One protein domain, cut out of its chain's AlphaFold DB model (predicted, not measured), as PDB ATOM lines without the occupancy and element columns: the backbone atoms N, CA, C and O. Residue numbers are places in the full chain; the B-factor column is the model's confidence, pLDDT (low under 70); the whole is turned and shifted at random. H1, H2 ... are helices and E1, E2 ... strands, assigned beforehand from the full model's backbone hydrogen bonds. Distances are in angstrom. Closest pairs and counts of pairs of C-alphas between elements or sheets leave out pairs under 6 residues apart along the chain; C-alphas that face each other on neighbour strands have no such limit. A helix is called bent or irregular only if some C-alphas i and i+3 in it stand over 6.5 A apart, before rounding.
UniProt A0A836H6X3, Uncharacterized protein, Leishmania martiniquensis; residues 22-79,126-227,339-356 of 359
ATOM      1  N   PRO A  22      51.287  62.094  10.155       93.69
ATOM      2  CA  PRO A  22      51.370  61.908   8.707       93.69
ATOM      3  C   PRO A  22      51.134  60.453   8.289       93.69
ATOM      4  O   PRO A  22      50.392  60.209   7.339       93.69
ATOM      5  N   VAL A  23      51.731  59.493   9.004       93.38
ATOM      6  CA  VAL A  23      51.575  58.056   8.725       93.38
ATOM      7  C   VAL A  23      50.140  57.621   8.971       93.38
ATOM      8  O   VAL A  23      49.514  57.046   8.089       93.38
ATOM      9  N   GLU A  24      49.590  57.978  10.127       93.75
ATOM     10  CA  GLU A  24      48.219  57.657  10.522       93.75
ATOM     11  C   GLU A  24      47.163  58.222   9.558       93.75
ATOM     12  O   GLU A  24      46.179  57.554   9.237       93.75
ATOM     13  N   VAL A  25      47.374  59.442   9.056       95.50
ATOM     14  CA  VAL A  25      46.540  60.001   7.986       95.50
ATOM     15  C   VAL A  25      46.715  59.198   6.706       95.50
ATOM     16  O   VAL A  25      45.719  58.836   6.091       95.50
ATOM     17  N   GLY A  26      47.954  58.882   6.324       95.06
ATOM     18  CA  GLY A  26      48.240  58.081   5.137       95.06
ATOM     19  C   GLY A  26      47.542  56.730   5.115       95.06
ATOM     20  O   GLY A  26      47.003  56.367   4.079       95.06
ATOM     21  N   MET A  27      47.471  56.050   6.255       93.12
ATOM     22  CA  MET A  27      46.735  54.795   6.420       93.12
ATOM     23  C   MET A  27      45.240  54.964   6.093       93.12
ATOM     24  O   MET A  27      44.712  54.289   5.210       93.12
ATOM     25  N   SER A  28      44.586  55.996   6.641       95.56
ATOM     26  CA  SER A  28      43.196  56.317   6.269       95.56
ATOM     27  C   SER A  28      43.041  56.679   4.789       95.56
ATOM     28  O   SER A  28      42.057  56.290   4.166       95.56
ATOM     29  N   GLN A  29      43.994  57.412   4.201       96.25
ATOM     30  CA  GLN A  29      43.933  57.730   2.773       96.25
ATOM     31  C   GLN A  29      44.042  56.458   1.914       96.25
ATOM     32  O   GLN A  29      43.254  56.296   0.985       96.25
ATOM     33  N   LYS A  30      44.957  55.534   2.252       95.00
ATOM     34  CA  LYS A  30      45.081  54.224   1.592       95.00
ATOM     35  C   LYS A  30      43.779  53.446   1.667       95.00
ATOM     36  O   LYS A  30      43.316  52.960   0.643       95.00
ATOM     37  N   LEU A  31      43.176  53.364   2.853       95.56
ATOM     38  CA  LEU A  31      41.929  52.635   3.050       95.56
ATOM     39  C   LEU A  31      40.800  53.192   2.176       95.56
ATOM     40  O   LEU A  31      40.131  52.432   1.484       95.56
ATOM     41  N   ILE A  32      40.599  54.510   2.162       96.50
ATOM     42  CA  ILE A  32      39.531  55.114   1.353       96.50
ATOM     43  C   ILE A  32      39.795  54.938  -0.148       96.50
ATOM     44  O   ILE A  32      38.873  54.585  -0.878       96.50
ATOM     45  N   LEU A  33      41.037  55.111  -0.612       96.00
ATOM     46  CA  LEU A  33      41.388  54.874  -2.018       96.00
ATOM     47  C   LEU A  33      41.264  53.394  -2.412       96.00
ATOM     48  O   LEU A  33      40.854  53.098  -3.531       96.00
ATOM     49  N   TRP A  34      41.579  52.468  -1.502       95.75
ATOM     50  CA  TRP A  34      41.339  51.038  -1.690       95.75
ATOM     51  C   TRP A  34      39.848  50.746  -1.850       95.75
ATOM     52  O   TRP A  34      39.472  50.036  -2.780       95.75
ATOM     53  N   LEU A  35      38.994  51.316  -0.995       97.06
ATOM     54  CA  LEU A  35      37.544  51.146  -1.100       97.06
ATOM     55  C   LEU A  35      36.999  51.712  -2.417       97.06
ATOM     56  O   LEU A  35      36.215  51.027  -3.071       97.06
ATOM     57  N   GLU A  36      37.434  52.910  -2.819       96.25
ATOM     58  CA  GLU A  36      37.100  53.517  -4.119       96.25
ATOM     59  C   GLU A  36      37.479  52.596  -5.280       96.25
ATOM     60  O   GLU A  36      36.638  52.223  -6.102       96.25
ATOM     61  N   TYR A  37      38.740  52.159  -5.311       96.81
ATOM     62  CA  TYR A  37      39.229  51.259  -6.345       96.81
ATOM     63  C   TYR A  37      38.444  49.944  -6.366       96.81
ATOM     64  O   TYR A  37      37.928  49.560  -7.411       96.81
ATOM     65  N   ALA A  38      38.308  49.264  -5.226       97.00
ATOM     66  CA  ALA A  38      37.666  47.958  -5.151       97.00
ATOM     67  C   ALA A  38      36.176  48.019  -5.529       97.00
ATOM     68  O   ALA A  38      35.679  47.140  -6.236       97.00
ATOM     69  N   TYR A  39      35.468  49.068  -5.100       96.69
ATOM     70  CA  TYR A  39      34.053  49.268  -5.409       96.69
ATOM     71  C   TYR A  39      33.798  49.412  -6.916       96.69
ATOM     72  O   TYR A  39      32.840  48.824  -7.438       96.69
ATOM     73  N   HIS A  40      34.666  50.161  -7.605       95.69
ATOM     74  CA  HIS A  40      34.548  50.447  -9.034       95.69
ATOM     75  C   HIS A  40      35.154  49.364  -9.933       95.69
ATOM     76  O   HIS A  40      34.546  49.005 -10.939       95.69
ATOM     77  N   ALA A  41      36.318  48.817  -9.577       96.81
ATOM     78  CA  ALA A  41      37.017  47.809 -10.377       96.81
ATOM     79  C   ALA A  41      36.333  46.435 -10.330       96.81
ATOM     80  O   ALA A  41      36.417  45.670 -11.289       96.81
ATOM     81  N   PHE A  42      35.627  46.124  -9.236       95.00
ATOM     82  CA  PHE A  42      34.972  44.833  -9.034       95.00
ATOM     83  C   PHE A  42      33.459  45.012  -8.807       95.00
ATOM     84  O   PHE A  42      32.947  44.835  -7.697       95.00
ATOM     85  N   PRO A  43      32.676  45.358  -9.846       91.44
ATOM     86  CA  PRO A  43      31.244  45.642  -9.702       91.44
ATOM     87  C   PRO A  43      30.406  44.415  -9.308       91.44
ATOM     88  O   PRO A  43      29.289  44.557  -8.816       91.44
ATOM     89  N   THR A  44      30.948  43.210  -9.484       90.81
ATOM     90  CA  THR A  44      30.245  41.946  -9.240       90.81
ATOM     91  C   THR A  44      30.640  41.256  -7.936       90.81
ATOM     92  O   THR A  44      30.134  40.170  -7.660       90.81
ATOM     93  N   VAL A  45      31.548  41.829  -7.132       91.94
ATOM     94  CA  VAL A  45      31.874  41.258  -5.815       91.94
ATOM     95  C   VAL A  45      30.949  41.850  -4.744       91.94
ATOM     96  O   VAL A  45      30.772  43.074  -4.699       91.94
ATOM     97  N   PRO A  46      30.334  41.014  -3.887       93.25
ATOM     98  CA  PRO A  46      29.449  41.495  -2.829       93.25
ATOM     99  C   PRO A  46      30.213  42.052  -1.626       93.25
ATOM    100  O   PRO A  46      29.693  42.925  -0.937       93.25
ATOM    101  N   PHE A  47      31.451  41.609  -1.386       95.44
ATOM    102  CA  PHE A  47      32.243  42.021  -0.226       95.44
ATOM    103  C   PHE A  47      33.605  42.567  -0.616       95.44
ATOM    104  O   PHE A  47      34.239  42.088  -1.554       95.44
ATOM    105  N   ILE A  48      34.050  43.548   0.165       96.31
ATOM    106  CA  ILE A  48      35.389  44.121   0.121       96.31
ATOM    107  C   ILE A  48      36.037  43.833   1.473       96.31
ATOM    108  O   ILE A  48      35.441  44.090   2.524       96.31
ATOM    109  N   ILE A  49      37.243  43.274   1.437       95.06
ATOM    110  CA  ILE A  49      38.028  42.912   2.617       95.06
ATOM    111  C   ILE A  49      39.222  43.861   2.707       95.06
ATOM    112  O   ILE A  49      39.822  44.218   1.692       95.06
ATOM    113  N   LYS A  50      39.555  44.270   3.928       94.56
ATOM    114  CA  LYS A  50      40.839  44.872   4.287       94.56
ATOM    115  C   LYS A  50      41.532  43.937   5.267       94.56
ATOM    116  O   LYS A  50      40.874  43.433   6.174       94.56
ATOM    117  N   GLY A  51      42.834  43.755   5.106       92.44
ATOM    118  CA  GLY A  51      43.697  43.099   6.081       92.44
ATOM    119  C   GLY A  51      45.080  43.738   6.089       92.44
ATOM    120  O   GLY A  51      45.443  44.402   5.113       92.44
ATOM    121  N   ASP A  52      45.802  43.569   7.191       90.81
ATOM    122  CA  ASP A  52      47.205  43.977   7.304       90.81
ATOM    123  C   ASP A  52      48.123  42.916   6.669       90.81
ATOM    124  O   ASP A  52      47.757  41.742   6.557       90.81
ATOM    125  N   ASP A  53      49.310  43.319   6.213       89.75
ATOM    126  CA  ASP A  53      50.277  42.440   5.536       89.75
ATOM    127  C   ASP A  53      51.002  41.474   6.488       89.75
ATOM    128  O   ASP A  53      51.613  40.502   6.046       89.75
ATOM    129  N   ASP A  54      50.862  41.685   7.795       90.62
ATOM    130  CA  ASP A  54      51.280  40.794   8.877       90.62
ATOM    131  C   ASP A  54      50.108  39.952   9.428       90.62
ATOM    132  O   ASP A  54      50.104  39.531  10.589       90.62
ATOM    133  N   THR A  55      49.088  39.685   8.607       93.31
ATOM    134  CA  THR A  55      47.939  38.847   8.979       93.31
ATOM    135  C   THR A  55      47.940  37.502   8.254       93.31
ATOM    136  O   THR A  55      47.903  37.434   7.027       93.31
ATOM    137  N   TYR A  56      47.883  36.409   9.017       94.88
ATOM    138  CA  TYR A  56      47.539  35.085   8.509       94.88
ATOM    139  C   TYR A  56      46.020  34.882   8.520       94.88
ATOM    140  O   TYR A  56      45.349  35.175   9.512       94.88
ATOM    141  N   VAL A  57      45.481  34.308   7.440       96.12
ATOM    142  CA  VAL A  57      44.062  33.948   7.320       96.12
ATOM    143  C   VAL A  57      43.931  32.462   6.983       96.12
ATOM    144  O   VAL A  57      44.430  32.008   5.954       96.12
ATOM    145  N   LYS A  58      43.187  31.699   7.795       95.81
ATOM    146  CA  LYS A  58      42.758  30.322   7.481       95.81
ATOM    147  C   LYS A  58      41.655  30.378   6.417       95.81
ATOM    148  O   LYS A  58      40.466  30.287   6.728       95.81
ATOM    149  N   VAL A  59      42.052  30.572   5.157       94.81
ATOM    150  CA  VAL A  59      41.152  30.890   4.029       94.81
ATOM    151  C   VAL A  59      39.957  29.930   3.902       94.81
ATOM    152  O   VAL A  59      38.835  30.435   3.800       94.81
ATOM    153  N   PRO A  60      40.108  28.589   3.975       95.06
ATOM    154  CA  PRO A  60      38.962  27.685   3.826       95.06
ATOM    155  C   PRO A  60      37.892  27.880   4.910       95.06
ATOM    156  O   PRO A  60      36.692  27.894   4.617       95.06
ATOM    157  N   GLN A  61      38.320  28.111   6.157       94.81
ATOM    158  CA  GLN A  61      37.423  28.439   7.263       94.81
ATOM    159  C   GLN A  61      36.782  29.815   7.056       94.81
ATOM    160  O   GLN A  61      35.557  29.927   7.113       94.81
ATOM    161  N   PHE A  62      37.588  30.835   6.741       94.62
ATOM    162  CA  PHE A  62      37.117  32.202   6.515       94.62
ATOM    163  C   PHE A  62      36.045  32.257   5.416       94.62
ATOM    164  O   PHE A  62      34.976  32.819   5.628       94.62
ATOM    165  N   LEU A  63      36.260  31.607   4.267       92.69
ATOM    166  CA  LEU A  63      35.283  31.575   3.171       92.69
ATOM    167  C   LEU A  63      34.013  30.782   3.510       92.69
ATOM    168  O   LEU A  63      32.934  31.126   3.023       92.69
ATOM    169  N   SER A  64      34.114  29.728   4.326       92.19
ATOM    170  CA  SER A  64      32.930  29.026   4.843       92.19
ATOM    171  C   SER A  64      32.083  29.947   5.717       92.19
ATOM    172  O   SER A  64      30.863  30.008   5.562       92.19
ATOM    173  N   ASP A  65      32.739  30.714   6.586       92.50
ATOM    174  CA  ASP A  65      32.092  31.708   7.437       92.50
ATOM    175  C   ASP A  65      31.488  32.857   6.605       92.50
ATOM    176  O   ASP A  65      30.333  33.209   6.829       92.50
ATOM    177  N   VAL A  66      32.179  33.352   5.563       91.56
ATOM    178  CA  VAL A  66      31.623  34.327   4.598       91.56
ATOM    179  C   VAL A  66      30.315  33.808   4.005       91.56
ATOM    180  O   VAL A  66      29.303  34.497   4.084       91.56
ATOM    181  N   ARG A  67      30.296  32.592   3.444       89.00
ATOM    182  CA  ARG A  67      29.085  32.023   2.820       89.00
ATOM    183  C   ARG A  67      27.936  31.875   3.813       89.00
ATOM    184  O   ARG A  67      26.792  32.159   3.468       89.00
ATOM    185  N   TYR A  68      28.245  31.455   5.037       89.12
ATOM    186  CA  TYR A  68      27.256  31.335   6.103       89.12
ATOM    187  C   TYR A  68      26.616  32.688   6.430       89.12
ATOM    188  O   TYR A  68      25.396  32.817   6.462       89.12
ATOM    189  N   VAL A  69      27.446  33.714   6.605       86.75
ATOM    190  CA  VAL A  69      27.020  35.077   6.930       86.75
ATOM    191  C   VAL A  69      26.253  35.724   5.763       86.75
ATOM    192  O   VAL A  69      25.226  36.359   5.983       86.75
ATOM    193  N   MET A  70      26.695  35.502   4.520       86.44
ATOM    194  CA  MET A  70      26.044  35.983   3.292       86.44
ATOM    195  C   MET A  70      24.612  35.490   3.124       86.44
ATOM    196  O   MET A  70      23.752  36.258   2.699       86.44
ATOM    197  N   GLY A  71      24.368  34.218   3.444       83.62
ATOM    198  CA  GLY A  71      23.053  33.582   3.348       83.62
ATOM    199  C   GLY A  71      22.142  33.862   4.543       83.62
ATOM    200  O   GLY A  71      21.258  33.056   4.827       83.62
ATOM    201  N   GLY A  72      22.398  34.927   5.310       80.19
ATOM    202  CA  GLY A  72      21.615  35.262   6.501       80.19
ATOM    203  C   GLY A  72      21.740  34.240   7.631       80.19
ATOM    204  O   GLY A  72      20.820  34.103   8.430       80.19
ATOM    205  N   MET A  73      22.860  33.509   7.691       78.62
ATOM    206  CA  MET A  73      23.170  32.529   8.741       78.62
ATOM    207  C   MET A  73      22.151  31.389   8.868       78.62
ATOM    208  O   MET A  73      21.946  30.849   9.950       78.62
ATOM    209  N   GLN A  74      21.523  31.002   7.755       73.56
ATOM    210  CA  GLN A  74      20.541  29.913   7.727       73.56
ATOM    211  C   GLN A  74      21.208  28.531   7.767       73.56
ATOM    212  O   GLN A  74      20.857  27.689   8.589       73.56
ATOM    213  N   ALA A  75      22.183  28.287   6.882       72.19
ATOM    214  CA  ALA A  75      22.906  27.020   6.798       72.19
ATOM    215  C   ALA A  75      24.295  27.203   6.171       72.19
ATOM    216  O   ALA A  75      24.491  28.034   5.282       72.19
ATOM    217  N   ARG A  76      25.274  26.399   6.611       72.00
ATOM    218  CA  ARG A  76      26.596  26.346   5.969       72.00
ATOM    219  C   ARG A  76      26.493  25.561   4.667       72.00
ATOM    220  O   ARG A  76      26.209  24.365   4.684       72.00
ATOM    221  N   GLN A  77      26.750  26.229   3.547       68.50
ATOM    222  CA  GLN A  77      26.866  25.553   2.259       68.50
ATOM    223  C   GLN A  77      28.230  24.856   2.133       68.50
ATOM    224  O   GLN A  77      29.231  25.391   2.631       68.50
ATOM    225  N   PRO A  78      28.291  23.684   1.472       61.72
ATOM    226  CA  PRO A  78      29.562  23.033   1.183       61.72
ATOM    227  C   PRO A  78      30.471  23.965   0.362       61.72
ATOM    228  O   PRO A  78      29.975  24.870  -0.323       61.72
ATOM    229  N   PRO A  79      31.804  23.803   0.448       53.00
ATOM    230  CA  PRO A  79      32.703  24.515  -0.451       53.00
ATOM    231  C   PRO A  79      32.324  24.217  -1.913       53.00
ATOM    232  O   PRO A  79      31.879  23.109  -2.214       53.00
ATOM    233  N   ALA A 126      22.810  38.809  -1.424       89.50
ATOM    234  CA  ALA A 126      23.658  38.779  -0.236       89.50
ATOM    235  C   ALA A 126      23.189  39.769   0.844       89.50
ATOM    236  O   ALA A 126      22.967  40.955   0.585       89.50
ATOM    237  N   GLU A 127      23.119  39.298   2.089       92.00
ATOM    238  CA  GLU A 127      22.858  40.168   3.235       92.00
ATOM    239  C   GLU A 127      23.984  41.204   3.407       92.00
ATOM    240  O   GLU A 127      25.179  40.917   3.271       92.00
ATOM    241  N   CYS A 128      23.604  42.435   3.755       95.31
ATOM    242  CA  CYS A 128      24.574  43.470   4.083       95.31
ATOM    243  C   CYS A 128      25.227  43.190   5.430       95.31
ATOM    244  O   CYS A 128      24.555  43.152   6.460       95.31
ATOM    245  N   VAL A 129      26.552  43.072   5.427       95.69
ATOM    246  CA  VAL A 129      27.341  42.704   6.602       95.69
ATOM    247  C   VAL A 129      28.529  43.646   6.775       95.69
ATOM    248  O   VAL A 129      29.174  44.033   5.797       95.69
ATOM    249  N   TYR A 130      28.843  43.963   8.029       97.06
ATOM    250  CA  TYR A 130      30.133  44.473   8.480       97.06
ATOM    251  C   TYR A 130      30.715  43.502   9.512       97.06
ATOM    252  O   TYR A 130      30.126  43.286  10.571       97.06
ATOM    253  N   TRP A 131      31.846  42.878   9.187       96.19
ATOM    254  CA  TRP A 131      32.386  41.733   9.919       96.19
ATOM    255  C   TRP A 131      33.868  41.908  10.237       96.19
ATOM    256  O   TRP A 131      34.650  42.306   9.379       96.19
ATOM    257  N   GLY A 132      34.265  41.581  11.461       95.00
ATOM    258  CA  GLY A 132      35.666  41.436  11.841       95.00
ATOM    259  C   GLY A 132      35.834  41.331  13.351       95.00
ATOM    260  O   GLY A 132      34.890  41.013  14.085       95.00
ATOM    261  N   SER A 133      37.030  41.663  13.836       92.81
ATOM    262  CA  SER A 133      37.297  41.782  15.273       92.81
ATOM    263  C   SER A 133      36.717  43.100  15.809       92.81
ATOM    264  O   SER A 133      37.427  44.094  15.967       92.81
ATOM    265  N   LEU A 134      35.393  43.137  16.026       93.75
ATOM    266  CA  LEU A 134      34.696  44.374  16.392       93.75
ATOM    267  C   LEU A 134      35.097  44.870  17.794       93.75
ATOM    268  O   LEU A 134      35.063  44.134  18.792       93.75
ATOM    269  N   ARG A 135      35.464  46.150  17.853       91.44
ATOM    270  CA  ARG A 135      35.799  46.939  19.041       91.44
ATOM    271  C   ARG A 135      34.892  48.159  19.104       91.44
ATOM    272  O   ARG A 135      34.382  48.606  18.083       91.44
ATOM    273  N   HIS A 136      34.735  48.728  20.295       91.94
ATOM    274  CA  HIS A 136      33.909  49.916  20.483       91.94
ATOM    275  C   HIS A 136      34.774  51.179  20.567       91.94
ATOM    276  O   HIS A 136      35.843  51.171  21.179       91.94
ATOM    277  N   HIS A 137      34.287  52.268  19.979       92.50
ATOM    278  CA  HIS A 137      34.796  53.617  20.206       92.50
ATOM    279  C   HIS A 137      33.628  54.600  20.155       92.50
ATOM    280  O   HIS A 137      32.917  54.661  19.152       92.50
ATOM    281  N   LEU A 138      33.433  55.380  21.223       89.25
ATOM    282  CA  LEU A 138      32.258  56.246  21.380       89.25
ATOM    283  C   LEU A 138      30.963  55.432  21.167       89.25
ATOM    284  O   LEU A 138      30.790  54.376  21.768       89.25
ATOM    285  N   HIS A 139      30.079  55.895  20.284       86.81
ATOM    286  CA  HIS A 139      28.785  55.277  19.982       86.81
ATOM    287  C   HIS A 139      28.819  54.355  18.753       86.81
ATOM    288  O   HIS A 139      27.786  54.133  18.130       86.81
ATOM    289  N   THR A 140      29.987  53.838  18.355       91.81
ATOM    290  CA  THR A 140      30.103  52.931  17.201       91.81
ATOM    291  C   THR A 140      30.950  51.695  17.506       91.81
ATOM    292  O   THR A 140      31.776  51.697  18.423       91.81
ATOM    293  N   GLN A 141      30.744  50.638  16.716       94.88
ATOM    294  CA  GLN A 141      31.697  49.538  16.595       94.88
ATOM    295  C   GLN A 141      32.529  49.701  15.323       94.88
ATOM    296  O   GLN A 141      32.039  50.146  14.286       94.88
ATOM    297  N   PHE A 142      33.780  49.271  15.393       95.38
ATOM    298  CA  PHE A 142      34.700  49.227  14.267       95.38
ATOM    299  C   PHE A 142      35.466  47.901  14.262       95.38
ATOM    300  O   PHE A 142      35.764  47.354  15.322       95.38
ATOM    301  N   GLY A 143      35.776  47.371  13.083       93.88
ATOM    302  CA  GLY A 143      36.674  46.229  12.918       93.88
ATOM    303  C   GLY A 143      38.115  46.681  13.108       93.88
ATOM    304  O   GLY A 143      38.547  47.598  12.424       93.88
ATOM    305  N   ALA A 144      38.828  46.088  14.063       87.25
ATOM    306  CA  ALA A 144      40.190  46.497  14.394       87.25
ATOM    307  C   ALA A 144      41.257  45.860  13.489       87.25
ATOM    308  O   ALA A 144      41.153  44.671  13.189       87.25
ATOM    309  N   GLY A 145      42.294  46.649  13.175       76.00
ATOM    310  CA  GLY A 145      43.642  46.314  12.694       76.00
ATOM    311  C   GLY A 145      43.719  45.163  11.706       76.00
ATOM    312  O   GLY A 145      43.629  45.364  10.499       76.00
ATOM    313  N   MET A 146      43.808  43.954  12.256       87.25
ATOM    314  CA  MET A 146      44.055  42.699  11.553       87.25
ATOM    315  C   MET A 146      43.283  42.515  10.249       87.25
ATOM    316  O   MET A 146      43.876  42.315   9.193       87.25
ATOM    317  N   THR A 147      41.952  42.520  10.300       93.50
ATOM    318  CA  THR A 147      41.094  42.212   9.153       93.50
ATOM    319  C   THR A 147      39.656  42.611   9.448       93.50
ATOM    320  O   THR A 147      39.104  42.293  10.509       93.50
ATOM    321  N   PHE A 148      39.011  43.237   8.466       96.06
ATOM    322  CA  PHE A 148      37.561  43.365   8.421       96.06
ATOM    323  C   PHE A 148      37.034  43.216   6.994       96.06
ATOM    324  O   PHE A 148      37.732  43.435   6.006       96.06
ATOM    325  N   MET A 149      35.755  42.886   6.896       96.62
ATOM    326  CA  MET A 149      35.005  42.761   5.660       96.62
ATOM    327  C   MET A 149      33.760  43.640   5.728       96.62
ATOM    328  O   MET A 149      33.097  43.716   6.763       96.62
ATOM    329  N   MET A 150      33.402  44.277   4.617       97.25
ATOM    330  CA  MET A 150      32.128  44.981   4.486       97.25
ATOM    331  C   MET A 150      31.449  44.669   3.161       97.25
ATOM    332  O   MET A 150      32.107  44.452   2.144       97.25
ATOM    333  N   HIS A 151      30.120  44.673   3.168       97.06
ATOM    334  CA  HIS A 151      29.342  44.572   1.941       97.06
ATOM    335  C   HIS A 151      29.571  45.799   1.046       97.06
ATOM    336  O   HIS A 151      29.693  46.924   1.537       97.06
ATOM    337  N   ARG A 152      29.556  45.622  -0.278       96.62
ATOM    338  CA  ARG A 152      29.811  46.699  -1.249       96.62
ATOM    339  C   ARG A 152      28.866  47.890  -1.088       96.62
ATOM    340  O   ARG A 152      29.257  49.018  -1.344       96.62
ATOM    341  N   ARG A 153      27.627  47.653  -0.642       96.94
ATOM    342  CA  ARG A 153      26.632  48.717  -0.407       96.94
ATOM    343  C   ARG A 153      26.960  49.551   0.835       96.94
ATOM    344  O   ARG A 153      26.617  50.727   0.893       96.94
ATOM    345  N   VAL A 154      27.679  48.969   1.798       97.31
ATOM    346  CA  VAL A 154      28.263  49.719   2.917       97.31
ATOM    347  C   VAL A 154      29.365  50.628   2.381       97.31
ATOM    348  O   VAL A 154      29.330  51.826   2.646       97.31
ATOM    349  N   ALA A 155      30.277  50.099   1.555       97.38
ATOM    350  CA  ALA A 155      31.302  50.912   0.897       97.38
ATOM    351  C   ALA A 155      30.676  52.036   0.050       97.38
ATOM    352  O   ALA A 155      31.036  53.194   0.225       97.38
ATOM    353  N   GLN A 156      29.656  51.739  -0.761       96.88
ATOM    354  CA  GLN A 156      28.905  52.737  -1.526       96.88
ATOM    355  C   GLN A 156      28.414  53.889  -0.639       96.88
ATOM    356  O   GLN A 156      28.688  55.048  -0.932       96.88
ATOM    357  N   ALA A 157      27.738  53.594   0.477       96.00
ATOM    358  CA  ALA A 157      27.235  54.631   1.379       96.00
ATOM    359  C   ALA A 157      28.353  55.511   1.969       96.00
ATOM    360  O   ALA A 157      28.126  56.684   2.281       96.00
ATOM    361  N   LEU A 158      29.551  54.956   2.165       94.81
ATOM    362  CA  LEU A 158      30.719  55.686   2.659       94.81
ATOM    363  C   LEU A 158      31.291  56.627   1.593       94.81
ATOM    364  O   LEU A 158      31.612  57.770   1.924       94.81
ATOM    365  N   LEU A 159      31.381  56.145   0.354       95.12
ATOM    366  CA  LEU A 159      32.016  56.816  -0.783       95.12
ATOM    367  C   LEU A 159      31.101  57.824  -1.495       95.12
ATOM    368  O   LEU A 159      31.580  58.759  -2.128       95.12
ATOM    369  N   GLU A 160      29.777  57.683  -1.363       92.19
ATOM    370  CA  GLU A 160      28.820  58.615  -1.962       92.19
ATOM    371  C   GLU A 160      29.098  60.076  -1.535       92.19
ATOM    372  O   GLU A 160      29.192  60.365  -0.328       92.19
ATOM    373  N   PRO A 161      29.163  61.022  -2.498       83.44
ATOM    374  CA  PRO A 161      29.346  62.437  -2.209       83.44
ATOM    375  C   PRO A 161      28.303  62.933  -1.211       83.44
ATOM    376  O   PRO A 161      27.093  62.771  -1.387       83.44
ATOM    377  N   LYS A 162      28.757  63.573  -0.133       75.69
ATOM    378  CA  LYS A 162      27.837  64.083   0.887       75.69
ATOM    379  C   LYS A 162      27.215  65.390   0.392       75.69
ATOM    380  O   LYS A 162      27.921  66.362   0.143       75.69
ATOM    381  N   ALA A 163      25.883  65.452   0.348       60.88
ATOM    382  CA  ALA A 163      25.132  66.623  -0.131       60.88
ATOM    383  C   ALA A 163      25.422  67.933   0.639       60.88
ATOM    384  O   ALA A 163      25.178  69.032   0.146       60.88
ATOM    385  N   SER A 164      25.955  67.848   1.863       66.50
ATOM    386  CA  SER A 164      26.268  69.020   2.682       66.50
ATOM    387  C   SER A 164      27.718  69.470   2.513       66.50
ATOM    388  O   SER A 164      28.631  68.798   2.992       66.50
ATOM    389  N   LYS A 165      27.920  70.693   1.997       58.16
ATOM    390  CA  LYS A 165      29.232  71.377   1.938       58.16
ATOM    391  C   LYS A 165      29.928  71.532   3.303       58.16
ATOM    392  O   LYS A 165      31.106  71.870   3.352       58.16
ATOM    393  N   ARG A 166      29.213  71.333   4.421       62.00
ATOM    394  CA  ARG A 166      29.768  71.419   5.786       62.00
ATOM    395  C   ARG A 166      30.399  70.109   6.268       62.00
ATOM    396  O   ARG A 166      31.160  70.141   7.237       62.00
ATOM    397  N   ARG A 167      30.094  68.966   5.643       69.38
ATOM    398  CA  ARG A 167      30.737  67.690   5.986       69.38
ATOM    399  C   ARG A 167      32.071  67.594   5.255       69.38
ATOM    400  O   ARG A 167      32.175  67.954   4.090       69.38
ATOM    401  N   LEU A 168      33.096  67.121   5.963       80.88
ATOM    402  CA  LEU A 168      34.355  66.771   5.313       80.88
ATOM    403  C   LEU A 168      34.114  65.561   4.423       80.88
ATOM    404  O   LEU A 168      33.626  64.535   4.896       80.88
ATOM    405  N   ASP A 169      34.464  65.718   3.158       88.50
ATOM    406  CA  ASP A 169      34.469  64.653   2.176       88.50
ATOM    407  C   ASP A 169      35.727  63.799   2.385       88.50
ATOM    408  O   ASP A 169      36.855  64.284   2.253       88.50
ATOM    409  N   ILE A 170      35.522  62.543   2.784       92.88
ATOM    410  CA  ILE A 170      36.612  61.608   3.074       92.88
ATOM    411  C   ILE A 170      37.349  61.181   1.807       92.88
ATOM    412  O   ILE A 170      38.555  60.970   1.877       92.88
ATOM    413  N   VAL A 171      36.657  61.113   0.666       93.50
ATOM    414  CA  VAL A 171      37.230  60.733  -0.631       93.50
ATOM    415  C   VAL A 171      38.161  61.839  -1.099       93.50
ATOM    416  O   VAL A 171      39.325  61.598  -1.412       93.50
ATOM    417  N   ARG A 172      37.706  63.094  -1.011       91.00
ATOM    418  CA  ARG A 172      38.557  64.249  -1.317       91.00
ATOM    419  C   ARG A 172      39.760  64.355  -0.376       91.00
ATOM    420  O   ARG A 172      40.865  64.638  -0.826       91.00
ATOM    421  N   LEU A 173      39.571  64.135   0.929       92.38
ATOM    422  CA  LEU A 173      40.686  64.130   1.888       92.38
ATOM    423  C   LEU A 173      41.674  62.979   1.649       92.38
ATOM    424  O   LEU A 173      42.855  63.126   1.968       92.38
ATOM    425  N   ALA A 174      41.201  61.852   1.117       94.50
ATOM    426  CA  ALA A 174      42.038  60.722   0.743       94.50
ATOM    427  C   ALA A 174      42.865  60.997  -0.519       94.50
ATOM    428  O   ALA A 174      44.034  60.626  -0.564       94.50
ATOM    429  N   ALA A 175      42.274  61.681  -1.501       92.56
ATOM    430  CA  ALA A 175      42.928  62.031  -2.758       92.56
ATOM    431  C   ALA A 175      43.937  63.191  -2.637       92.56
ATOM    432  O   ALA A 175      44.929  63.211  -3.363       92.56
ATOM    433  N   ASP A 176      43.702  64.151  -1.735       91.69
ATOM    434  CA  ASP A 176      44.613  65.278  -1.493       91.69
ATOM    435  C   ASP A 176      45.922  64.815  -0.809       91.69
ATOM    436  O   ASP A 176      45.912  63.947   0.064       91.69
ATOM    437  N   ASP A 177      47.056  65.461  -1.095       91.88
ATOM    438  CA  ASP A 177      48.287  65.226  -0.330       91.88
ATOM    439  C   ASP A 177      48.122  65.605   1.153       91.88
ATOM    440  O   ASP A 177      47.428  66.565   1.519       91.88
ATOM    441  N   PHE A 178      48.806  64.867   2.035       92.75
ATOM    442  CA  PHE A 178      48.866  65.221   3.452       92.75
ATOM    443  C   PHE A 178      49.390  66.648   3.625       92.75
ATOM    444  O   PHE A 178      50.452  67.008   3.118       92.75
ATOM    445  N   SER A 179      48.677  67.443   4.422       93.44
ATOM    446  CA  SER A 179      49.087  68.800   4.759       93.44
ATOM    447  C   SER A 179      48.991  69.046   6.264       93.44
ATOM    448  O   SER A 179      47.888  68.968   6.816       93.44
ATOM    449  N   PRO A 180      50.079  69.461   6.942       93.44
ATOM    450  CA  PRO A 180      50.027  69.861   8.351       93.44
ATOM    451  C   PRO A 180      48.987  70.957   8.628       93.44
ATOM    452  O   PRO A 180      48.372  70.976   9.696       93.44
ATOM    453  N   LYS A 181      48.706  71.819   7.637       95.88
ATOM    454  CA  LYS A 181      47.679  72.874   7.713       95.88
ATOM    455  C   LYS A 181      46.261  72.317   7.911       95.88
ATOM    456  O   LYS A 181      45.386  73.028   8.389       95.88
ATOM    457  N   ARG A 182      46.023  71.044   7.571       94.44
ATOM    458  CA  ARG A 182      44.730  70.353   7.713       94.44
ATOM    459  C   ARG A 182      44.626  69.503   8.983       94.44
ATOM    460  O   ARG A 182      43.641  68.787   9.143       94.44
ATOM    461  N   THR A 183      45.570  69.622   9.922       95.31
ATOM    462  CA  THR A 183      45.584  68.853  11.184       95.31
ATOM    463  C   THR A 183      44.240  68.874  11.916       95.31
ATOM    464  O   THR A 183      43.739  67.820  12.310       95.31
ATOM    465  N   SER A 184      43.605  70.043  12.046       94.75
ATOM    466  CA  SER A 184      42.294  70.159  12.700       94.75
ATOM    467  C   SER A 184      41.197  69.391  11.957       94.75
ATOM    468  O   SER A 184      40.337  68.785  12.594       94.75
ATOM    469  N   ALA A 185      41.238  69.357  10.621       93.25
ATOM    470  CA  ALA A 185      40.292  68.587   9.819       93.25
ATOM    471  C   ALA A 185      40.497  67.077  10.014       93.25
ATOM    472  O   ALA A 185      39.521  66.373  10.267       93.25
ATOM    473  N   TYR A 186      41.748  66.599   9.980       95.50
ATOM    474  CA  TYR A 186      42.068  65.186  10.213       95.50
ATOM    475  C   TYR A 186      41.637  64.725  11.609       95.50
ATOM    476  O   TYR A 186      41.033  63.663  11.759       95.50
ATOM    477  N   ARG A 187      41.895  65.535  12.643       95.00
ATOM    478  CA  ARG A 187      41.512  65.204  14.024       95.00
ATOM    479  C   ARG A 187      39.999  65.196  14.222       95.00
ATOM    480  O   ARG A 187      39.482  64.262  14.822       95.00
ATOM    481  N   ARG A 188      39.281  66.173  13.656       92.50
ATOM    482  CA  ARG A 188      37.821  66.321  13.812       92.50
ATOM    483  C   ARG A 188      37.021  65.087  13.388       92.50
ATOM    484  O   ARG A 188      35.943  64.848  13.926       92.50
ATOM    485  N   ILE A 189      37.505  64.333  12.404       91.56
ATOM    486  CA  ILE A 189      36.814  63.136  11.897       91.56
ATOM    487  C   ILE A 189      37.566  61.841  12.187       91.56
ATOM    488  O   ILE A 189      37.190  60.818  11.631       91.56
ATOM    489  N   MET A 190      38.596  61.882  13.038       94.75
ATOM    490  CA  MET A 190      39.445  60.726  13.341       94.75
ATOM    491  C   MET A 190      40.137  60.136  12.104       94.75
ATOM    492  O   MET A 190      40.449  58.957  12.066       94.75
ATOM    493  N   PHE A 191      40.473  60.969  11.114       95.88
ATOM    494  CA  PHE A 191      41.183  60.559   9.893       95.88
ATOM    495  C   PHE A 191      42.624  60.068  10.144       95.88
ATOM    496  O   PHE A 191      43.353  59.750   9.221       95.88
ATOM    497  N   HIS A 192      43.068  60.061  11.396       94.06
ATOM    498  CA  HIS A 192      44.353  59.534  11.849       94.06
ATOM    499  C   HIS A 192      44.178  58.198  12.603       94.06
ATOM    500  O   HIS A 192      45.062  57.743  13.312       94.06
ATOM    501  N   HIS A 193      43.005  57.576  12.485       94.25
ATOM    502  CA  HIS A 193      42.687  56.272  13.050       94.25
ATOM    503  C   HIS A 193      41.788  55.531  12.050       94.25
ATOM    504  O   HIS A 193      40.570  55.631  12.155       94.25
ATOM    505  N   GLU A 194      42.367  54.837  11.062       93.81
ATOM    506  CA  GLU A 194      41.635  54.317   9.885       93.81
ATOM    507  C   GLU A 194      40.433  53.425  10.247       93.81
ATOM    508  O   GLU A 194      39.339  53.574   9.692       93.81
ATOM    509  N   ASP A 195      40.612  52.544  11.231       94.75
ATOM    510  CA  ASP A 195      39.590  51.583  11.626       94.75
ATOM    511  C   ASP A 195      38.427  52.300  12.318       94.75
ATOM    512  O   ASP A 195      37.254  52.129  11.975       94.75
ATOM    513  N   ILE A 196      38.765  53.192  13.258       95.69
ATOM    514  CA  ILE A 196      37.801  54.018  13.990       95.69
ATOM    515  C   ILE A 196      37.066  54.949  13.022       95.69
ATOM    516  O   ILE A 196      35.846  55.091  13.118       95.69
ATOM    517  N   LEU A 197      37.784  55.568  12.075       95.56
ATOM    518  CA  LEU A 197      37.200  56.373  11.006       95.56
ATOM    519  C   LEU A 197      36.130  55.559  10.279       95.56
ATOM    520  O   LEU A 197      35.008  56.040  10.148       95.56
ATOM    521  N   THR A 198      36.444  54.334   9.863       95.69
ATOM    522  CA  THR A 198      35.514  53.465   9.131       95.69
ATOM    523  C   THR A 198      34.243  53.193   9.928       95.69
ATOM    524  O   THR A 198      33.148  53.479   9.437       95.69
ATOM    525  N   GLY A 199      34.360  52.761  11.187       95.50
ATOM    526  CA  GLY A 199      33.193  52.551  12.053       95.50
ATOM    527  C   GLY A 199      32.364  53.825  12.268       95.50
ATOM    528  O   GLY A 199      31.130  53.785  12.270       95.50
ATOM    529  N   LEU A 200      33.010  54.989  12.394       94.81
ATOM    530  CA  LEU A 200      32.316  56.276  12.514       94.81
ATOM    531  C   LEU A 200      31.596  56.674  11.218       94.81
ATOM    532  O   LEU A 200      30.511  57.255  11.284       94.81
ATOM    533  N   GLN A 201      32.171  56.395  10.046       94.06
ATOM    534  CA  GLN A 201      31.536  56.713   8.763       94.06
ATOM    535  C   GLN A 201      30.356  55.789   8.454       94.06
ATOM    536  O   GLN A 201      29.346  56.275   7.933       94.06
ATOM    537  N   ILE A 202      30.435  54.508   8.839       95.00
ATOM    538  CA  ILE A 202      29.303  53.570   8.785       95.00
ATOM    539  C   ILE A 202      28.173  54.084   9.672       95.00
ATOM    540  O   ILE A 202      27.067  54.295   9.182       95.00
ATOM    541  N   TYR A 203      28.461  54.395  10.939       93.69
ATOM    542  CA  TYR A 203      27.467  54.934  11.871       93.69
ATOM    543  C   TYR A 203      26.794  56.209  11.333       93.69
ATOM    544  O   TYR A 203      25.570  56.312  11.282       93.69
ATOM    545  N   ARG A 204      27.583  57.171  10.836       91.81
ATOM    546  CA  ARG A 204      27.074  58.437  10.267       91.81
ATOM    547  C   ARG A 204      26.275  58.267   8.977       91.81
ATOM    548  O   ARG A 204      25.532  59.182   8.614       91.81
ATOM    549  N   SER A 205      26.470  57.156   8.276       92.75
ATOM    550  CA  SER A 205      25.789  56.832   7.021       92.75
ATOM    551  C   SER A 205      24.761  55.715   7.205       92.75
ATOM    552  O   SER A 205      24.244  55.223   6.212       92.75
ATOM    553  N   LEU A 206      24.425  55.329   8.445       92.81
ATOM    554  CA  LEU A 206      23.611  54.143   8.723       92.81
ATOM    555  C   LEU A 206      22.233  54.194   8.057       92.81
ATOM    556  O   LEU A 206      21.793  53.187   7.519       92.81
ATOM    557  N   ALA A 207      21.576  55.359   8.035       93.56
ATOM    558  CA  ALA A 207      20.311  55.531   7.317       93.56
ATOM    559  C   ALA A 207      20.462  55.192   5.826       93.56
ATOM    560  O   ALA A 207      19.716  54.378   5.295       93.56
ATOM    561  N   ARG A 208      21.515  55.721   5.187       95.31
ATOM    562  CA  ARG A 208      21.821  55.443   3.783       95.31
ATOM    563  C   ARG A 208      22.214  53.984   3.546       95.31
ATOM    564  O   ARG A 208      21.813  53.395   2.551       95.31
ATOM    565  N   VAL A 209      22.965  53.381   4.466       95.56
ATOM    566  CA  VAL A 209      23.274  51.946   4.412       95.56
ATOM    567  C   VAL A 209      21.982  51.133   4.438       95.56
ATOM    568  O   VAL A 209      21.806  50.265   3.595       95.56
ATOM    569  N   LYS A 210      21.052  51.439   5.351       93.81
ATOM    570  CA  LYS A 210      19.760  50.748   5.438       93.81
ATOM    571  C   LYS A 210      18.919  50.921   4.172       93.81
ATOM    572  O   LYS A 210      18.339  49.947   3.725       93.81
ATOM    573  N   GLU A 211      18.904  52.103   3.559       95.75
ATOM    574  CA  GLU A 211      18.228  52.320   2.266       95.75
ATOM    575  C   GLU A 211      18.794  51.444   1.140       95.75
ATOM    576  O   GLU A 211      18.046  50.956   0.297       95.75
ATOM    577  N   LEU A 212      20.117  51.262   1.101       95.12
ATOM    578  CA  LEU A 212      20.774  50.460   0.070       95.12
ATOM    579  C   LEU A 212      20.649  48.956   0.340       95.12
ATOM    580  O   LEU A 212      20.612  48.147  -0.588       95.12
ATOM    581  N   CYS A 213      20.653  48.551   1.603       92.88
ATOM    582  CA  CYS A 213      20.752  47.155   1.989       92.88
ATOM    583  C   CYS A 213      19.421  46.398   1.898       92.88
ATOM    584  O   CYS A 213      18.363  46.977   2.154       92.88
ATOM    585  N   PRO A 214      19.450  45.087   1.579       86.25
ATOM    586  CA  PRO A 214      18.246  44.267   1.624       86.25
ATOM    587  C   PRO A 214      17.596  44.343   3.009       86.25
ATOM    588  O   PRO A 214      18.286  44.427   4.028       86.25
ATOM    589  N   ASN A 215      16.263  44.328   3.046       86.75
ATOM    590  CA  ASN A 215      15.475  44.332   4.282       86.75
ATOM    591  C   ASN A 215      15.717  45.541   5.209       86.75
ATOM    592  O   ASN A 215      15.345  45.498   6.380       86.75
ATOM    593  N   GLY A 216      16.339  46.624   4.721       90.81
ATOM    594  CA  GLY A 216      16.575  47.811   5.542       90.81
ATOM    595  C   GLY A 216      17.621  47.606   6.643       90.81
ATOM    596  O   GLY A 216      17.561  48.287   7.671       90.81
ATOM    597  N   ARG A 217      18.543  46.646   6.477       90.75
ATOM    598  CA  ARG A 217      19.349  46.099   7.580       90.75
ATOM    599  C   ARG A 217      20.844  46.002   7.267       90.75
ATOM    600  O   ARG A 217      21.240  45.692   6.151       90.75
ATOM    601  N   LEU A 218      21.672  46.227   8.290       94.44
ATOM    602  CA  LEU A 218      23.109  45.936   8.291       94.44
ATOM    603  C   LEU A 218      23.421  45.002   9.459       94.44
ATOM    604  O   LEU A 218      23.259  45.402  10.611       94.44
ATOM    605  N   TRP A 219      23.933  43.811   9.164       95.44
ATOM    606  CA  TRP A 219      24.432  42.891  10.175       95.44
ATOM    607  C   TRP A 219      25.835  43.265  10.636       95.44
ATOM    608  O   TRP A 219      26.758  43.376   9.828       95.44
ATOM    609  N   TYR A 220      26.018  43.384  11.945       95.88
ATOM    610  CA  TYR A 220      27.333  43.469  12.568       95.88
ATOM    611  C   TYR A 220      27.764  42.079  13.020       95.88
ATOM    612  O   TYR A 220      27.159  41.507  13.922       95.88
ATOM    613  N   VAL A 221      28.825  41.536  12.429       95.31
ATOM    614  CA  VAL A 221      29.365  40.231  12.819       95.31
ATOM    615  C   VAL A 221      30.651  40.441  13.603       95.31
ATOM    616  O   VAL A 221      31.640  40.973  13.100       95.31
ATOM    617  N   LYS A 222      30.623  40.054  14.874       94.31
ATOM    618  CA  LYS A 222      31.730  40.196  15.812       94.31
ATOM    619  C   LYS A 222      32.438  38.867  16.011       94.31
ATOM    620  O   LYS A 222      31.868  37.927  16.559       94.31
ATOM    621  N   GLU A 223      33.709  38.832  15.659       92.94
ATOM    622  CA  GLU A 223      34.576  37.708  15.984       92.94
ATOM    623  C   GLU A 223      35.190  37.888  17.367       92.94
ATOM    624  O   GLU A 223      35.664  38.969  17.737       92.94
ATOM    625  N   TRP A 224      35.153  36.813  18.145       88.00
ATOM    626  CA  TRP A 224      35.829  36.732  19.428       88.00
ATOM    627  C   TRP A 224      37.310  36.417  19.245       88.00
ATOM    628  O   TRP A 224      37.740  35.851  18.240       88.00
ATOM    629  N   TYR A 225      38.087  36.742  20.275       86.81
ATOM    630  CA  TYR A 225      39.533  36.588  20.252       86.81
ATOM    631  C   TYR A 225      40.023  35.150  20.047       86.81
ATOM    632  O   TYR A 225      41.101  34.955  19.513       86.81
ATOM    633  N   ALA A 226      39.233  34.126  20.378       85.56
ATOM    634  CA  ALA A 226      39.603  32.746  20.044       85.56
ATOM    635  C   ALA A 226      39.803  32.539  18.527       85.56
ATOM    636  O   ALA A 226      40.589  31.701  18.111       85.56
ATOM    637  N   ARG A 227      39.109  33.332  17.700       90.81
ATOM    638  CA  ARG A 227      39.109  33.214  16.239       90.81
ATOM    639  C   ARG A 227      39.931  34.313  15.565       90.81
ATOM    640  O   ARG A 227      40.545  34.048  14.538       90.81
ATOM    641  N   TYR A 339      27.311  31.016  16.004       88.06
ATOM    642  CA  TYR A 339      27.129  32.434  16.267       88.06
ATOM    643  C   TYR A 339      25.880  32.602  17.117       88.06
ATOM    644  O   TYR A 339      24.891  31.898  16.912       88.06
ATOM    645  N   GLU A 340      25.925  33.528  18.062       89.25
ATOM    646  CA  GLU A 340      24.745  33.944  18.809       89.25
ATOM    647  C   GLU A 340      24.324  35.341  18.377       89.25
ATOM    648  O   GLU A 340      25.161  36.195  18.065       89.25
ATOM    649  N   TYR A 341      23.013  35.557  18.346       91.50
ATOM    650  CA  TYR A 341      22.459  36.879  18.123       91.50
ATOM    651  C   TYR A 341      22.831  37.803  19.285       91.50
ATOM    652  O   TYR A 341      22.851  37.400  20.450       91.50
ATOM    653  N   TRP A 342      23.136  39.053  18.967       91.31
ATOM    654  CA  TRP A 342      23.577  40.041  19.933       91.31
ATOM    655  C   TRP A 342      23.117  41.438  19.533       91.31
ATOM    656  O   TRP A 342      23.186  41.830  18.371       91.31
ATOM    657  N   THR A 343      22.714  42.218  20.528       90.88
ATOM    658  CA  THR A 343      22.396  43.638  20.387       90.88
ATOM    659  C   THR A 343      23.236  44.458  21.357       90.88
ATOM    660  O   THR A 343      23.728  43.964  22.376       90.88
ATOM    661  N   HIS A 344      23.435  45.729  21.027       91.31
ATOM    662  CA  HIS A 344      24.203  46.652  21.847       91.31
ATOM    663  C   HIS A 344      23.735  48.081  21.646       91.31
ATOM    664  O   HIS A 344      24.152  48.783  20.720       91.31
ATOM    665  N   GLU A 345      22.873  48.504  22.561       89.88
ATOM    666  CA  GLU A 345      22.213  49.805  22.537       89.88
ATOM    667  C   GLU A 345      23.214  50.966  22.526       89.88
ATOM    668  O   GLU A 345      23.091  51.875  21.707       89.88
ATOM    669  N   ALA A 346      24.278  50.882  23.333       89.69
ATOM    670  CA  ALA A 346      25.287  51.937  23.446       89.69
ATOM    671  C   ALA A 346      26.020  52.252  22.125       89.69
ATOM    672  O   ALA A 346      26.573  53.342  21.976       89.69
ATOM    673  N   THR A 347      26.019  51.320  21.163       90.31
ATOM    674  CA  THR A 347      26.568  51.538  19.814       90.31
ATOM    675  C   THR A 347      25.527  51.373  18.706       90.31
ATOM    676  O   THR A 347      25.897  51.127  17.560       90.31
ATOM    677  N   SER A 348      24.236  51.452  19.047       87.06
ATOM    678  CA  SER A 348      23.103  51.338  18.116       87.06
ATOM    679  C   SER A 348      23.127  50.079  17.237       87.06
ATOM    680  O   SER A 348      22.721  50.110  16.072       87.06
ATOM    681  N   ILE A 349      23.616  48.961  17.781       89.31
ATOM    682  CA  ILE A 349      23.574  47.667  17.095       89.31
ATOM    683  C   ILE A 349      22.305  46.947  17.507       89.31
ATOM    684  O   ILE A 349      22.170  46.503  18.647       89.31
ATOM    685  N   HIS A 350      21.398  46.816  16.550       88.56
ATOM    686  CA  HIS A 350      20.166  46.052  16.706       88.56
ATOM    687  C   HIS A 350      20.219  44.727  15.954       88.56
ATOM    688  O   HIS A 350      19.529  43.810  16.351       88.56
ATOM    689  N   ASP A 351      21.081  44.604  14.944       91.50
ATOM    690  CA  ASP A 351      21.231  43.406  14.125       91.50
ATOM    691  C   ASP A 351      22.680  42.926  14.224       91.50
ATOM    692  O   ASP A 351      23.550  43.316  13.440       91.50
ATOM    693  N   GLY A 352      22.972  42.138  15.255       92.69
ATOM    694  CA  GLY A 352      24.320  41.664  15.526       92.69
ATOM    695  C   GLY A 352      24.388  40.156  15.679       92.69
ATOM    696  O   GLY A 352      23.488  39.520  16.220       92.69
ATOM    697  N   TYR A 353      25.510  39.598  15.251       92.69
ATOM    698  CA  TYR A 353      25.933  38.256  15.609       92.69
ATOM    699  C   TYR A 353      27.321  38.321  16.214       92.69
ATOM    700  O   TYR A 353      28.163  39.113  15.789       92.69
ATOM    701  N   ARG A 354      27.592  37.464  17.189       91.12
ATOM    702  CA  ARG A 354      28.947  37.263  17.695       91.12
ATOM    703  C   ARG A 354      29.285  35.784  17.695       91.12
ATOM    704  O   ARG A 354      28.453  34.962  18.071       91.12
ATOM    705  N   SER A 355      30.485  35.443  17.243       89.12
ATOM    706  CA  SER A 355      30.972  34.064  17.309       89.12
ATOM    707  C   SER A 355      30.981  33.623  18.771       89.12
ATOM    708  O   SER A 355      31.478  34.373  19.606       89.12
ATOM    709  N   LEU A 356      30.482  32.444  19.122       80.75
ATOM    710  CA  LEU A 356      30.617  31.985  20.504       80.75
ATOM    711  C   LEU A 356      32.092  31.702  20.815       80.75
ATOM    712  O   LEU A 356      32.797  31.155  19.959       80.75
TER     713      LEU A 356
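This is residues 22 to 79, 126 to 227 and 339 to 356 of the 359 residues of an uncharacterized protein of Leishmania martiniquensis (UniProt A0A836H6X3). A strongly twisted sheet of six strands has a cluster of crossed helices, H1, H3, H4 and H6, gathered at one side, with H6 packed across E4. H5 lies at the far end of that cluster, and H2 with residues 71 to 79 lies toward the opposite end of the long axis. The printed part has 178 residues with seven named helices and seven named strands, in the order H1 E1 E2 H2 E3 E4 H3 H4 H5 H6 H7 E5 E6 E7. The sheet runs E1 E4 E3 E5 E7 E6 and is mixed, as is the class, helices and strands. The whole is compact, with a radius of gyration of the C-alphas of 16.1 A, and spans 52 by 34 by 32 A, only just elongated.

H1, residues 22 to 41, touches H3, residues 152 to 159, with its residues 32 to 39 alone, at a steep tilt of 51 degrees, opposite ways; their closest C-alphas, Tyr 39 and Arg 152, are 6.5 A apart. With residues 28 to 33 alone it touches H4, residues 170 to 175, about perpendicular at 83 degrees, closest C-alphas Gln 29 and Ala 174, 4.1 A. With residues 24 to 31 alone it touches H6, residues 194 to 204, closest C-alphas Ser 28 and Glu 194, 4.4 A. H5, residues 180 to 188, is close but not clearly touching H1, closest C-alphas Val 25 and Tyr 186, 7.2 A. E1, residues 47 to 51, is an edge strand antiparallel to E4, residues 140 to 151, with N 48 and O 150 at 2.9 A. E2, residues 55 to 57, pairs with no named strand. H2, residues 59 to 70, only grazes the sheet, with its residues 66 to 70. E3, residues 129 to 137, and E4 form a hairpin, N 131 and O 149 at 2.9 A. H6 is on the sheet, at a height over the sheet of 8.2 A, across E4 at 71 degrees on the local plane. H7, residues 206 to 212, touches H3, closest C-alphas Val 154 and Val 209, 5.7 A. E5, residues 219 to 222, is parallel to E3, N 130 and O 219 at 2.8 A, and to E7, residues 349 to 355, N 220 and O 351 at 2.9 A. E6, residues 339 to 344, and E7 form a hairpin, N 342 and O 352 at 2.8 A. Every O i to N i+4 pair is within hydrogen-bond range in H1, H2, H3, H4, H6 and H7, and 3 of 5 are in H5.

H1 begins at C-alpha 22 (51.370, 61.908, 8.707) and is 27.7 A long. E3, 19.0 A, bends by 90 degrees at residue 133, and E4, 17.4 A, by 128 degrees at residue 146. H5 is irregular: C-alphas 181 and 184 are 7.8 A apart. E7 ends at C-alpha 355 (30.972, 34.064, 17.309).

The two C-alphas farthest apart, Pro 78 and Lys 181, are 53.4 A apart. Residues 80 to 125 and 228 to 338 are not printed; C-alphas 79 and 126 are 16.9 A apart, and C-alphas 227 and 339 are 12.0 A apart. Of the links printed whole, none is long. Residues 77 to 79 and 163 to 167 have pLDDT under 70.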